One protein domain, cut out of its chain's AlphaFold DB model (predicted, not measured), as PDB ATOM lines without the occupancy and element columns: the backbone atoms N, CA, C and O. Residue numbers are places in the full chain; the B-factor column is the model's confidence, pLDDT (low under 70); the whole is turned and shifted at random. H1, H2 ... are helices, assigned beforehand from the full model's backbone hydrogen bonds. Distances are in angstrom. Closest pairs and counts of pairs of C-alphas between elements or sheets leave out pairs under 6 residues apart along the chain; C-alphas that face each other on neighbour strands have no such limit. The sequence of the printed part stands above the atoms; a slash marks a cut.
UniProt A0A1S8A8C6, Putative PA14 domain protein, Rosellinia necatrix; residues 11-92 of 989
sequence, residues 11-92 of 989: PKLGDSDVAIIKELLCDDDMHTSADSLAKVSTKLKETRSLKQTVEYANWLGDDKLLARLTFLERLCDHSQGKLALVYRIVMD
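Overview. This is residues 11 to 92 of the 989 residues of the protein "Putative PA14 domain protein" of Rosellinia necatrix (UniProt A0A1S8A8C6). Five helices make a closed ring: H1 to H4 run back and forth, each folding back beside the one before, and H5 crosses from the end of H4 to lie side by side with H1. The ring is thinnest between H1 and H2, while H3 and H4 form its best-packed pair. The printed part has 82 residues, of which 59 are in five named helices, in the order H1, H2, H3, H4, H5; it has no named strand and its class is all helix. It is compact and rounded, with a radius of gyration of the C-alphas of 11.6 A and spans of 28 by 27 by 19 A.

Arrangement. Start at H1, residues 15 to 24, and go on to H2, residues 34 to 47: they only just touch, with 3 pairs of C-alphas within 8 A, and H2 does so with residues 41 to 45 alone. Their closest C-alphas are those of Lys 22 and Ser 41, 6.6 A apart, and the two form a helical hairpin at a shallow tilt of 26 degrees, opposite ways. Next look at H3, residues 50 to 60, which forms a hairpin with H2 at a steep tilt of 39 degrees; the closest C-alphas, those of Leu 44 and Thr 53, are 5.8 A apart. H4, residues 63 to 78, forms a hairpin with H3 at a shallow tilt of 13 degrees, closest at the C-alphas of Ala 57 and Leu 66, 5.5 A. With residues 72 to 76 alone, H4 touches H5, residues 83 to 90, at a steep tilt of 54 degrees, opposite ways; the closest C-alphas are those of Cys 76 and Val 86, 6.5 A. H5 touches H1 at a shallow tilt of 6 degrees, the same way, with the C-alphas of Asp 17 and Leu 83 closest at 6.8 A. The helix packing is part aligned, part crossed. H1 and H4 are near each other; H2 and H4 are only just apart, closest at 8.0 A. In H1, H2, H3, H4 and H5 every O i to N i+4 pair is within hydrogen-bond range.

Along the chain. Find C-alpha 15 at (-44.346, -22.631, 22.974); from there H1 runs 14.6 A to C-alpha 24. H2 begins at C-alpha 34 and spans 20.1 A, H3 spans 15.2 A from C-alpha 50, and H4, the longest, runs 22.1 A from C-alpha 63 at (-48.009, -34.338, 46.517). H5 ends at C-alpha 90, at (-57.327, -35.583, 30.117).

Size, cuts and confidence. The two C-alphas farthest apart are those of Pro 11 and His 31, 30.7 A. The printed part has no cut and no long link: H1 to H2 is short, the other three are tight. Look in the B-factor column for low confidence, under 70, at residues 11 to 12, 15, 26 to 34, 36 and 81; the mean pLDDT of the printed part is 73.9.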
ATOM      1  N   PRO A  11     -37.289 -34.283  23.234       56.28
ATOM      2  CA  PRO A  11     -37.674 -33.196  22.352       56.28
ATOM      3  C   PRO A  11     -38.047 -31.988  23.217       56.28
ATOM      4  O   PRO A  11     -38.938 -32.062  24.059       56.28
ATOM      5  N   LYS A  12     -37.337 -30.868  23.035       64.56
ATOM      6  CA  LYS A  12     -37.650 -29.621  23.744       64.56
ATOM      7  C   LYS A  12     -39.063 -29.174  23.364       64.56
ATOM      8  O   LYS A  12     -39.328 -28.976  22.180       64.56
ATOM      9  N   LEU A  13     -39.922 -28.979  24.364       72.88
ATOM     10  CA  LEU A  13     -41.311 -28.543  24.191       72.88
ATOM     11  C   LEU A  13     -41.372 -27.192  23.453       72.88
ATOM     12  O   LEU A  13     -40.619 -26.264  23.779       72.88
ATOM     13  N   GLY A  14     -42.256 -27.075  22.458       72.19
ATOM     14  CA  GLY A  14     -42.548 -25.813  21.772       72.19
ATOM     15  C   GLY A  14     -43.398 -24.866  22.626       72.19
ATOM     16  O   GLY A  14     -43.964 -25.256  23.645       72.19
ATOM     17  N   ASP A  15     -43.540 -23.603  22.213       69.50
ATOM     18  CA  ASP A  15     -44.346 -22.631  22.974       69.50
ATOM     19  C   ASP A  15     -45.851 -22.994  22.993       69.50
ATOM     20  O   ASP A  15     -46.542 -22.686  23.964       69.50
ATOM     21  N   SER A  16     -46.349 -23.708  21.971       70.88
ATOM     22  CA  SER A  16     -47.699 -24.299  21.942       70.88
ATOM     23  C   SER A  16     -47.877 -25.416  22.972       70.88
ATOM     24  O   SER A  16     -48.910 -25.505  23.627       70.88
ATOM     25  N   ASP A  17     -46.849 -26.239  23.155       71.31
ATOM     26  CA  ASP A  17     -46.862 -27.407  24.034       71.31
ATOM     27  C   ASP A  17     -46.877 -26.989  25.506       71.31
ATOM     28  O   ASP A  17     -47.629 -27.526  26.319       71.31
ATOM     29  N   VAL A  18     -46.095 -25.957  25.841       73.00
ATOM     30  CA  VAL A  18     -46.076 -25.350  27.179       73.00
ATOM     31  C   VAL A  18     -47.427 -24.709  27.520       73.00
ATOM     32  O   VAL A  18     -47.826 -24.725  28.684       73.00
ATOM     33  N   ALA A  19     -48.149 -24.164  26.533       73.81
ATOM     34  CA  ALA A  19     -49.493 -23.622  26.738       73.81
ATOM     35  C   ALA A  19     -50.517 -24.730  27.043       73.81
ATOM     36  O   ALA A  19     -51.243 -24.611  28.026       73.81
ATOM     37  N   ILE A  20     -50.497 -25.826  26.274       75.38
ATOM     38  CA  ILE A  20     -51.365 -27.000  26.475       75.38
ATOM     39  C   ILE A  20     -51.132 -27.623  27.859       75.38
ATOM     40  O   ILE A  20     -52.078 -27.879  28.596       75.38
ATOM     41  N   ILE A  21     -49.873 -27.832  28.255       74.38
ATOM     42  CA  ILE A  21     -49.545 -28.410  29.571       74.38
ATOM     43  C   ILE A  21     -49.994 -27.479  30.703       74.38
ATOM     44  O   ILE A  21     -50.475 -27.948  31.728       74.38
ATOM     45  N   LYS A  22     -49.869 -26.159  30.526       73.69
ATOM     46  CA  LYS A  22     -50.346 -25.190  31.516       73.69
ATOM     47  C   LYS A  22     -51.868 -25.242  31.678       73.69
ATOM     48  O   LYS A  22     -52.345 -25.127  32.798       73.69
ATOM     49  N   GLU A  23     -52.609 -25.425  30.591       74.69
ATOM     50  CA  GLU A  23     -54.066 -25.597  30.614       74.69
ATOM     51  C   GLU A  23     -54.468 -26.904  31.313       74.69
ATOM     52  O   GLU A  23     -55.331 -26.894  32.182       74.69
ATOM     53  N   LEU A  24     -53.743 -27.997  31.051       73.19
ATOM     54  CA  LEU A  24     -53.929 -29.298  31.712       73.19
ATOM     55  C   LEU A  24     -53.627 -29.299  33.220       73.19
ATOM     56  O   LEU A  24     -54.044 -30.211  33.935       73.19
ATOM     57  N   LEU A  25     -52.891 -28.298  33.705       71.69
ATOM     58  CA  LEU A  25     -52.589 -28.100  35.125       71.69
ATOM     59  C   LEU A  25     -53.615 -27.204  35.842       71.69
ATOM     60  O   LEU A  25     -53.596 -27.156  37.070       71.69
ATOM     61  N   CYS A  26     -54.482 -26.498  35.108       63.31
ATOM     62  CA  CYS A  26     -55.461 -25.540  35.642       63.31
ATOM     63  C   CYS A  26     -56.867 -26.138  35.842       63.31
ATOM     64  O   CYS A  26     -57.839 -25.392  35.878       63.31
ATOM     65  N   ASP A  27     -56.970 -27.461  35.958       59.25
ATOM     66  CA  ASP A  27     -58.227 -28.196  36.148       59.25
ATOM     67  C   ASP A  27     -58.997 -27.712  37.401       59.25
ATOM     68  O   ASP A  27     -58.396 -27.549  38.470       59.25
ATOM     69  N   ASP A  28     -60.311 -27.484  37.283       48.75
ATOM     70  CA  ASP A  28     -61.146 -26.785  38.286       48.75
ATOM     71  C   ASP A  28     -61.218 -27.512  39.653       48.75
ATOM     72  O   ASP A  28     -61.495 -26.892  40.683       48.75
ATOM     73  N   ASP A  29     -60.881 -28.807  39.696       51.56
ATOM     74  CA  ASP A  29     -60.876 -29.645  40.905       51.56
ATOM     75  C   ASP A  29     -59.528 -29.662  41.667       51.56
ATOM     76  O   ASP A  29     -59.407 -30.241  42.758       51.56
ATOM     77  N   MET A  30     -58.478 -29.014  41.145       56.50
ATOM     78  CA  MET A  30     -57.179 -28.917  41.824       56.50
ATOM     79  C   MET A  30     -57.171 -27.783  42.863       56.50
ATOM     80  O   MET A  30     -56.774 -26.653  42.587       56.50
ATOM     81  N   HIS A  31     -57.482 -28.098  44.126       52.94
ATOM     82  CA  HIS A  31     -57.144 -27.248  45.284       52.94
ATOM     83  C   HIS A  31     -55.623 -27.207  45.535       52.94
ATOM     84  O   HIS A  31     -55.136 -27.683  46.563       52.94
ATOM     85  N   THR A  32     -54.852 -26.685  44.585       60.06
ATOM     86  CA  THR A  32     -53.406 -26.474  44.721       60.06
ATOM     87  C   THR A  32     -53.094 -25.014  44.997       60.06
ATOM     88  O   THR A  32     -53.866 -24.112  44.668       60.06
ATOM     89  N   SER A  33     -51.966 -24.763  45.661       60.25
ATOM     90  CA  SER A  33     -51.549 -23.394  45.954       60.25
ATOM     91  C   SER A  33     -51.246 -22.670  44.633       60.25
ATOM     92  O   SER A  33     -50.419 -23.124  43.837       60.25
ATOM     93  N   ALA A  34     -51.900 -21.528  44.397       63.22
ATOM     94  CA  ALA A  34     -51.673 -20.708  43.204       63.22
ATOM     95  C   ALA A  34     -50.189 -20.304  43.040       63.22
ATOM     96  O   ALA A  34     -49.714 -20.108  41.921       63.22
ATOM     97  N   ASP A  35     -49.440 -20.238  44.149       70.25
ATOM     98  CA  ASP A  35     -47.999 -19.962  44.178       70.25
ATOM     99  C   ASP A  35     -47.163 -21.157  43.669       70.25
ATOM    100  O   ASP A  35     -46.220 -20.984  42.894       70.25
ATOM    101  N   SER A  36     -47.549 -22.388  44.018       69.31
ATOM    102  CA  SER A  36     -46.907 -23.624  43.540       69.31
ATOM    103  C   SER A  36     -47.098 -23.799  42.028       69.31
ATOM    104  O   SER A  36     -46.129 -24.044  41.305       69.31
ATOM    105  N   LEU A  37     -48.320 -23.580  41.527       71.94
ATOM    106  CA  LEU A  37     -48.639 -23.617  40.093       71.94
ATOM    107  C   LEU A  37     -47.872 -22.553  39.293       71.94
ATOM    108  O   LEU A  37     -47.384 -22.834  38.193       71.94
ATOM    109  N   ALA A  38     -47.718 -21.341  39.839       72.44
ATOM    110  CA  ALA A  38     -46.958 -20.267  39.200       72.44
ATOM    111  C   ALA A  38     -45.456 -20.594  39.102       72.44
ATOM    112  O   ALA A  38     -44.843 -20.387  38.048       72.44
ATOM    113  N   LYS A  39     -44.867 -21.159  40.165       78.62
ATOM    114  CA  LYS A  39     -43.457 -21.593  40.202       78.62
ATOM    115  C   LYS A  39     -43.177 -22.715  39.205       78.62
ATOM    116  O   LYS A  39     -42.197 -22.647  38.466       78.62
ATOM    117  N   VAL A  40     -44.062 -23.704  39.131       77.56
ATOM    118  CA  VAL A  40     -43.967 -24.837  38.195       77.56
ATOM    119  C   VAL A  40     -44.161 -24.376  36.751       77.56
ATOM    120  O   VAL A  40     -43.367 -24.734  35.887       77.56
ATOM    121  N   SER A  41     -45.136 -23.501  36.489       73.25
ATOM    122  CA  SER A  41     -45.357 -22.911  35.159       73.25
ATOM    123  C   SER A  41     -44.156 -22.096  34.671       73.25
ATOM    124  O   SER A  41     -43.847 -22.086  33.479       73.25
ATOM    125  N   THR A  42     -43.473 -21.398  35.583       79.69
ATOM    126  CA  THR A  42     -42.245 -20.650  35.271       79.69
ATOM    127  C   THR A  42     -41.105 -21.614  34.957       79.69
ATOM    128  O   THR A  42     -40.428 -21.455  33.943       79.69
ATOM    129  N   LYS A  43     -40.957 -22.681  35.752       78.75
ATOM    130  CA  LYS A  43     -39.924 -23.693  35.531       78.75
ATOM    131  C   LYS A  43     -40.117 -24.481  34.236       78.75
ATOM    132  O   LYS A  43     -39.138 -24.742  33.539       78.75
ATOM    133  N   LEU A  44     -41.359 -24.796  33.876       77.62
ATOM    134  CA  LEU A  44     -41.706 -25.451  32.614       77.62
ATOM    135  C   LEU A  44     -41.306 -24.586  31.406       77.62
ATOM    136  O   LEU A  44     -40.774 -25.101  30.424       77.62
ATOM    137  N   LYS A  45     -41.488 -23.259  31.497       76.56
ATOM    138  CA  LYS A  45     -41.044 -22.304  30.465       76.56
ATOM    139  C   LYS A  45     -39.522 -22.219  30.342       76.56
ATOM    140  O   LYS A  45     -39.019 -22.080  29.231       76.56
ATOM    141  N   GLU A  46     -38.801 -22.288  31.461       78.00
ATOM    142  CA  GLU A  46     -37.332 -22.229  31.488       78.00
ATOM    143  C   GLU A  46     -36.680 -23.507  30.955       78.00
ATOM    144  O   GLU A  46     -35.747 -23.453  30.157       78.00
ATOM    145  N   THR A  47     -37.153 -24.661  31.423       75.25
ATOM    146  CA  THR A  47     -36.529 -25.965  31.156       75.25
ATOM    147  C   THR A  47     -36.985 -26.570  29.836       75.25
ATOM    148  O   THR A  47     -36.228 -27.313  29.212       75.25
ATOM    149  N   ARG A  48     -38.209 -26.245  29.390       76.56
ATOM    150  CA  ARG A  48     -38.872 -26.866  28.230       76.56
ATOM    151  C   ARG A  48     -38.841 -28.407  28.279       76.56
ATOM    152  O   ARG A  48     -38.829 -29.046  27.228       76.56
ATOM    153  N   SER A  49     -38.834 -28.988  29.486       78.81
ATOM    154  CA  SER A  49     -38.821 -30.433  29.762       78.81
ATOM    155  C   SER A  49     -39.829 -30.771  30.863       78.81
ATOM    156  O   SER A  49     -39.839 -30.154  31.933       78.81
ATOM    157  N   LEU A  50     -40.682 -31.762  30.598       77.19
ATOM    158  CA  LEU A  50     -41.704 -32.240  31.536       77.19
ATOM    159  C   LEU A  50     -41.064 -32.993  32.711       77.19
ATOM    160  O   LEU A  50     -41.408 -32.733  33.860       77.19
ATOM    161  N   LYS A  51     -40.047 -33.812  32.435       78.69
ATOM    162  CA  LYS A  51     -39.296 -34.585  33.429       78.69
ATOM    163  C   LYS A  51     -38.556 -33.716  34.443       78.69
ATOM    164  O   LYS A  51     -38.695 -33.900  35.650       78.69
ATOM    165  N   GLN A  52     -37.850 -32.686  33.973       79.12
ATOM    166  CA  GLN A  52     -37.193 -31.717  34.866       79.12
ATOM    167  C   GLN A  52     -38.206 -30.911  35.695       79.12
ATOM    168  O   GLN A  52     -37.908 -30.466  36.804       79.12
ATOM    169  N   THR A  53     -39.418 -30.728  35.169       79.31
ATOM    170  CA  THR A  53     -40.507 -30.050  35.879       79.31
ATOM    171  C   THR A  53     -41.115 -30.947  36.964       79.31
ATOM    172  O   THR A  53     -41.440 -30.446  38.040       79.31
ATOM    173  N   VAL A  54     -41.204 -32.262  36.738       80.44
ATOM    174  CA  VAL A  54     -41.613 -33.263  37.745       80.44
ATOM    175  C   VAL A  54     -40.592 -33.334  38.885       80.44
ATOM    176  O   VAL A  54     -40.971 -33.277  40.054       80.44
ATOM    177  N   GLU A  55     -39.291 -33.362  38.573       80.38
ATOM    178  CA  GLU A  55     -38.213 -33.316  39.578       80.38
ATOM    179  C   GLU A  55     -38.279 -32.041  40.437       80.38
ATOM    180  O   GLU A  55     -38.106 -32.089  41.656       80.38
ATOM    181  N   TYR A  56     -38.587 -30.898  39.820       79.81
ATOM    182  CA  TYR A  56     -38.768 -29.630  40.529       79.81
ATOM    183  C   TYR A  56     -40.052 -29.592  41.374       79.81
ATOM    184  O   TYR A  56     -40.049 -29.045  42.477       79.81
ATOM    185  N   ALA A  57     -41.143 -30.196  40.902       77.44
ATOM    186  CA  ALA A  57     -42.373 -30.338  41.676       77.44
ATOM    187  C   ALA A  57     -42.184 -31.240  42.905       77.44
ATOM    188  O   ALA A  57     -42.712 -30.932  43.972       77.44
ATOM    189  N   ASN A  58     -41.367 -32.289  42.786       80.25
ATOM    190  CA  ASN A  58     -40.984 -33.142  43.912       80.25
ATOM    191  C   ASN A  58     -40.225 -32.345  44.987       80.25
ATOM    192  O   ASN A  58     -40.457 -32.515  46.180       80.25
ATOM    193  N   TRP A  59     -39.370 -31.401  44.575       80.12
ATOM    194  CA  TRP A  59     -38.680 -30.491  45.497       80.12
ATOM    195  C   TRP A  59     -39.624 -29.497  46.203       80.12
ATOM    196  O   TRP A  59     -39.363 -29.115  47.342       80.12
ATOM    197  N   LEU A  60     -40.728 -29.094  45.563       78.12
ATOM    198  CA  LEU A  60     -41.729 -28.187  46.146       78.12
ATOM    199  C   LEU A  60     -42.620 -28.852  47.214       78.12
ATOM    200  O   LEU A  60     -43.242 -28.129  47.992       78.12
ATOM    201  N   GLY A  61     -42.679 -30.189  47.268       72.81
ATOM    202  CA  GLY A  61     -43.405 -30.942  48.300       72.81
ATOM    203  C   GLY A  61     -44.937 -30.902  48.199       72.81
ATOM    204  O   GLY A  61     -45.616 -31.121  49.197       72.81
ATOM    205  N   ASP A  62     -45.494 -30.590  47.024       77.44
ATOM    206  CA  ASP A  62     -46.942 -30.644  46.767       77.44
ATOM    207  C   ASP A  62     -47.306 -31.990  46.121       77.44
ATOM    208  O   ASP A  62     -47.179 -32.165  44.908       77.44
ATOM    209  N   ASP A  63     -47.744 -32.953  46.940       75.06
ATOM    210  CA  ASP A  63     -48.009 -34.338  46.517       75.06
ATOM    211  C   ASP A  63     -49.075 -34.447  45.414       75.06
ATOM    212  O   ASP A  63     -48.973 -35.300  44.531       75.06
ATOM    213  N   LYS A  64     -50.094 -33.576  45.427       73.06
ATOM    214  CA  LYS A  64     -51.165 -33.588  44.413       73.06
ATOM    215  C   LYS A  64     -50.650 -33.084  43.073       73.06
ATOM    216  O   LYS A  64     -50.924 -33.686  42.033       73.06
ATOM    217  N   LEU A  65     -49.888 -31.994  43.104       76.00
ATOM    218  CA  LEU A  65     -49.285 -31.410  41.913       76.00
ATOM    219  C   LEU A  65     -48.196 -32.329  41.333       76.00
ATOM    220  O   LEU A  65     -48.122 -32.501  40.116       76.00
ATOM    221  N   LEU A  66     -47.414 -32.986  42.193       79.81
ATOM    222  CA  LEU A  66     -46.447 -34.014  41.812       79.81
ATOM    223  C   LEU A  66     -47.131 -35.221  41.159       79.81
ATOM    224  O   LEU A  66     -46.695 -35.660  40.095       79.81
ATOM    225  N   ALA A  67     -48.215 -35.738  41.743       76.25
ATOM    226  CA  ALA A  67     -48.964 -36.862  41.181       76.25
ATOM    227  C   ALA A  67     -49.546 -36.532  39.797       76.25
ATOM    228  O   ALA A  67     -49.404 -37.332  38.870       76.25
ATOM    229  N   ARG A  68     -50.126 -35.334  39.622       79.31
ATOM    230  CA  ARG A  68     -50.680 -34.883  38.332       79.31
ATOM    231  C   ARG A  68     -49.593 -34.706  37.271       79.31
ATOM    232  O   ARG A  68     -49.768 -35.172  36.150       79.31
ATOM    233  N   LEU A  69     -48.453 -34.103  37.618       79.06
ATOM    234  CA  LEU A  69     -47.317 -33.967  36.698       79.06
ATOM    235  C   LEU A  69     -46.698 -35.316  36.329       79.06
ATOM    236  O   LEU A  69     -46.405 -35.539  35.159       79.06
ATOM    237  N   THR A  70     -46.555 -36.228  37.292       82.81
ATOM    238  CA  THR A  70     -46.041 -37.588  37.049       82.81
ATOM    239  C   THR A  70     -46.989 -38.379  36.144       82.81
ATOM    240  O   THR A  70     -46.553 -39.132  35.274       82.81
ATOM    241  N   PHE A  71     -48.303 -38.208  36.312       83.38
ATOM    242  CA  PHE A  71     -49.301 -38.782  35.413       83.38
ATOM    243  C   PHE A  71     -49.179 -38.217  33.991       83.38
ATOM    244  O   PHE A  71     -49.108 -38.997  33.040       83.38
ATOM    245  N   LEU A  72     -49.102 -36.889  33.842       81.25
ATOM    246  CA  LEU A  72     -48.954 -36.226  32.542       81.25
ATOM    247  C   LEU A  72     -47.647 -36.612  31.839       81.25
ATOM    248  O   LEU A  72     -47.670 -36.877  30.641       81.25
ATOM    249  N   GLU A  73     -46.534 -36.694  32.569       82.88
ATOM    250  CA  GLU A  73     -45.240 -37.159  32.058       82.88
ATOM    251  C   GLU A  73     -45.361 -38.576  31.503       82.88
ATOM    252  O   GLU A  73     -45.114 -38.808  30.320       82.88
ATOM    253  N   ARG A  74     -45.843 -39.520  32.317       80.81
ATOM    254  CA  ARG A  74     -45.952 -40.908  31.873       80.81
ATOM    255  C   ARG A  74     -46.960 -41.077  30.734       80.81
ATOM    256  O   ARG A  74     -46.726 -41.894  29.848       80.81
ATOM    257  N   LEU A  75     -48.067 -40.334  30.714       81.62
ATOM    258  CA  LEU A  75     -49.027 -40.359  29.603       81.62
ATOM    259  C   LEU A  75     -48.424 -39.757  28.319       81.62
ATOM    260  O   LEU A  75     -48.687 -40.239  27.213       81.62
ATOM    261  N   CYS A  76     -47.563 -38.748  28.453       80.69
ATOM    262  CA  CYS A  76     -46.786 -38.180  27.354       80.69
ATOM    263  C   CYS A  76     -45.780 -39.202  26.794       80.69
ATOM    264  O   CYS A  76     -45.738 -39.420  25.581       80.69
ATOM    265  N   ASP A  77     -45.069 -39.928  27.662       80.69
ATOM    266  CA  ASP A  77     -44.162 -41.015  27.268       80.69
ATOM    267  C   ASP A  77     -44.910 -42.127  26.521       80.69
ATOM    268  O   ASP A  77     -44.514 -42.564  25.436       80.69
ATOM    269  N   HIS A  78     -46.060 -42.547  27.055       78.31
ATOM    270  CA  HIS A  78     -46.908 -43.559  26.427       78.31
ATOM    271  C   HIS A  78     -47.533 -43.072  25.110       78.31
ATOM    272  O   HIS A  78     -47.873 -43.903  24.270       78.31
ATOM    273  N   SER A  79     -47.644 -41.765  24.866       77.81
ATOM    274  CA  SER A  79     -48.128 -41.188  23.600       77.81
ATOM    275  C   SER A  79     -47.006 -40.738  22.648       77.81
ATOM    276  O   SER A  79     -47.304 -40.161  21.601       77.81
ATOM    277  N   GLN A  80     -45.732 -41.035  22.958       76.06
ATOM    278  CA  GLN A  80     -44.547 -40.609  22.185       76.06
ATOM    279  C   GLN A  80     -44.460 -39.084  21.984       76.06
ATOM    280  O   GLN A  80     -44.054 -38.612  20.923       76.06
ATOM    281  N   GLY A  81     -44.859 -38.296  22.985       69.81
ATOM    282  CA  GLY A  81     -44.768 -36.834  22.928       69.81
ATOM    283  C   GLY A  81     -45.907 -36.137  22.172       69.81
ATOM    284  O   GLY A  81     -45.850 -34.924  21.976       69.81
ATOM    285  N   LYS A  82     -46.959 -36.855  21.748       75.00
ATOM    286  CA  LYS A  82     -48.135 -36.249  21.095       75.00
ATOM    287  C   LYS A  82     -49.086 -35.611  22.115       75.00
ATOM    288  O   LYS A  82     -50.108 -36.187  22.491       75.00
ATOM    289  N   LEU A  83     -48.801 -34.370  22.495       75.56
ATOM    290  CA  LEU A  83     -49.576 -33.621  23.494       75.56
ATOM    291  C   LEU A  83     -51.037 -33.348  23.113       75.56
ATOM    292  O   LEU A  83     -51.874 -33.260  24.003       75.56
ATOM    293  N   ALA A  84     -51.381 -33.288  21.824       72.00
ATOM    294  CA  ALA A  84     -52.778 -33.158  21.391       72.00
ATOM    295  C   ALA A  84     -53.643 -34.364  21.811       72.00
ATOM    296  O   ALA A  84     -54.811 -34.211  22.165       72.00
ATOM    297  N   LEU A  85     -53.057 -35.566  21.815       75.75
ATOM    298  CA  LEU A  85     -53.726 -36.791  22.248       75.75
ATOM    299  C   LEU A  85     -53.829 -36.842  23.776       75.75
ATOM    300  O   LEU A  85     -54.875 -37.210  24.303       75.75
ATOM    301  N   VAL A  86     -52.775 -36.414  24.479       76.25
ATOM    302  CA  VAL A  86     -52.777 -36.249  25.942       76.25
ATOM    303  C   VAL A  86     -53.869 -35.267  26.369       76.25
ATOM    304  O   VAL A  86     -54.650 -35.580  27.260       76.25
ATOM    305  N   TYR A  87     -53.977 -34.125  25.685       76.88
ATOM    306  CA  TYR A  87     -55.009 -33.127  25.947       76.88
ATOM    307  C   TYR A  87     -56.414 -33.712  25.791       76.88
ATOM    308  O   TYR A  87     -57.236 -33.566  26.688       76.88
ATOM    309  N   ARG A  88     -56.664 -34.459  24.705       76.75
ATOM    310  CA  ARG A  88     -57.953 -35.125  24.465       76.75
ATOM    311  C   ARG A  88     -58.320 -36.131  25.559       76.75
ATOM    312  O   ARG A  88     -59.480 -36.199  25.923       76.75
ATOM    313  N   ILE A  89     -57.358 -36.911  26.056       77.00
ATOM    314  CA  ILE A  89     -57.602 -37.925  27.098       77.00
ATOM    315  C   ILE A  89     -57.930 -37.280  28.446       77.00
ATOM    316  O   ILE A  89     -58.752 -37.796  29.192       77.00
ATOM    317  N   VAL A  90     -57.238 -36.195  28.786       76.94
ATOM    318  CA  VAL A  90     -57.327 -35.583  30.117       76.94
ATOM    319  C   VAL A  90     -58.514 -34.624  30.230       76.94
ATOM    320  O   VAL A  90     -59.096 -34.534  31.303       76.94
ATOM    321  N   MET A  91     -58.878 -33.945  29.139       71.50
ATOM    322  CA  MET A  91     -59.993 -32.987  29.077       71.50
ATOM    323  C   MET A  91     -61.326 -33.626  28.650       71.50
ATOM    324  O   MET A  91     -62.276 -32.920  28.313       71.50
ATOM    325  N   ASP A  92     -61.408 -34.957  28.607       71.62
ATOM    326  CA  ASP A  92     -62.661 -35.656  28.330       71.62
ATOM    327  C   ASP A  92     -63.577 -35.594  29.563       71.62
ATOM    328  O   ASP A  92     -63.265 -36.132  30.622       71.62
TER     329      ASP A  92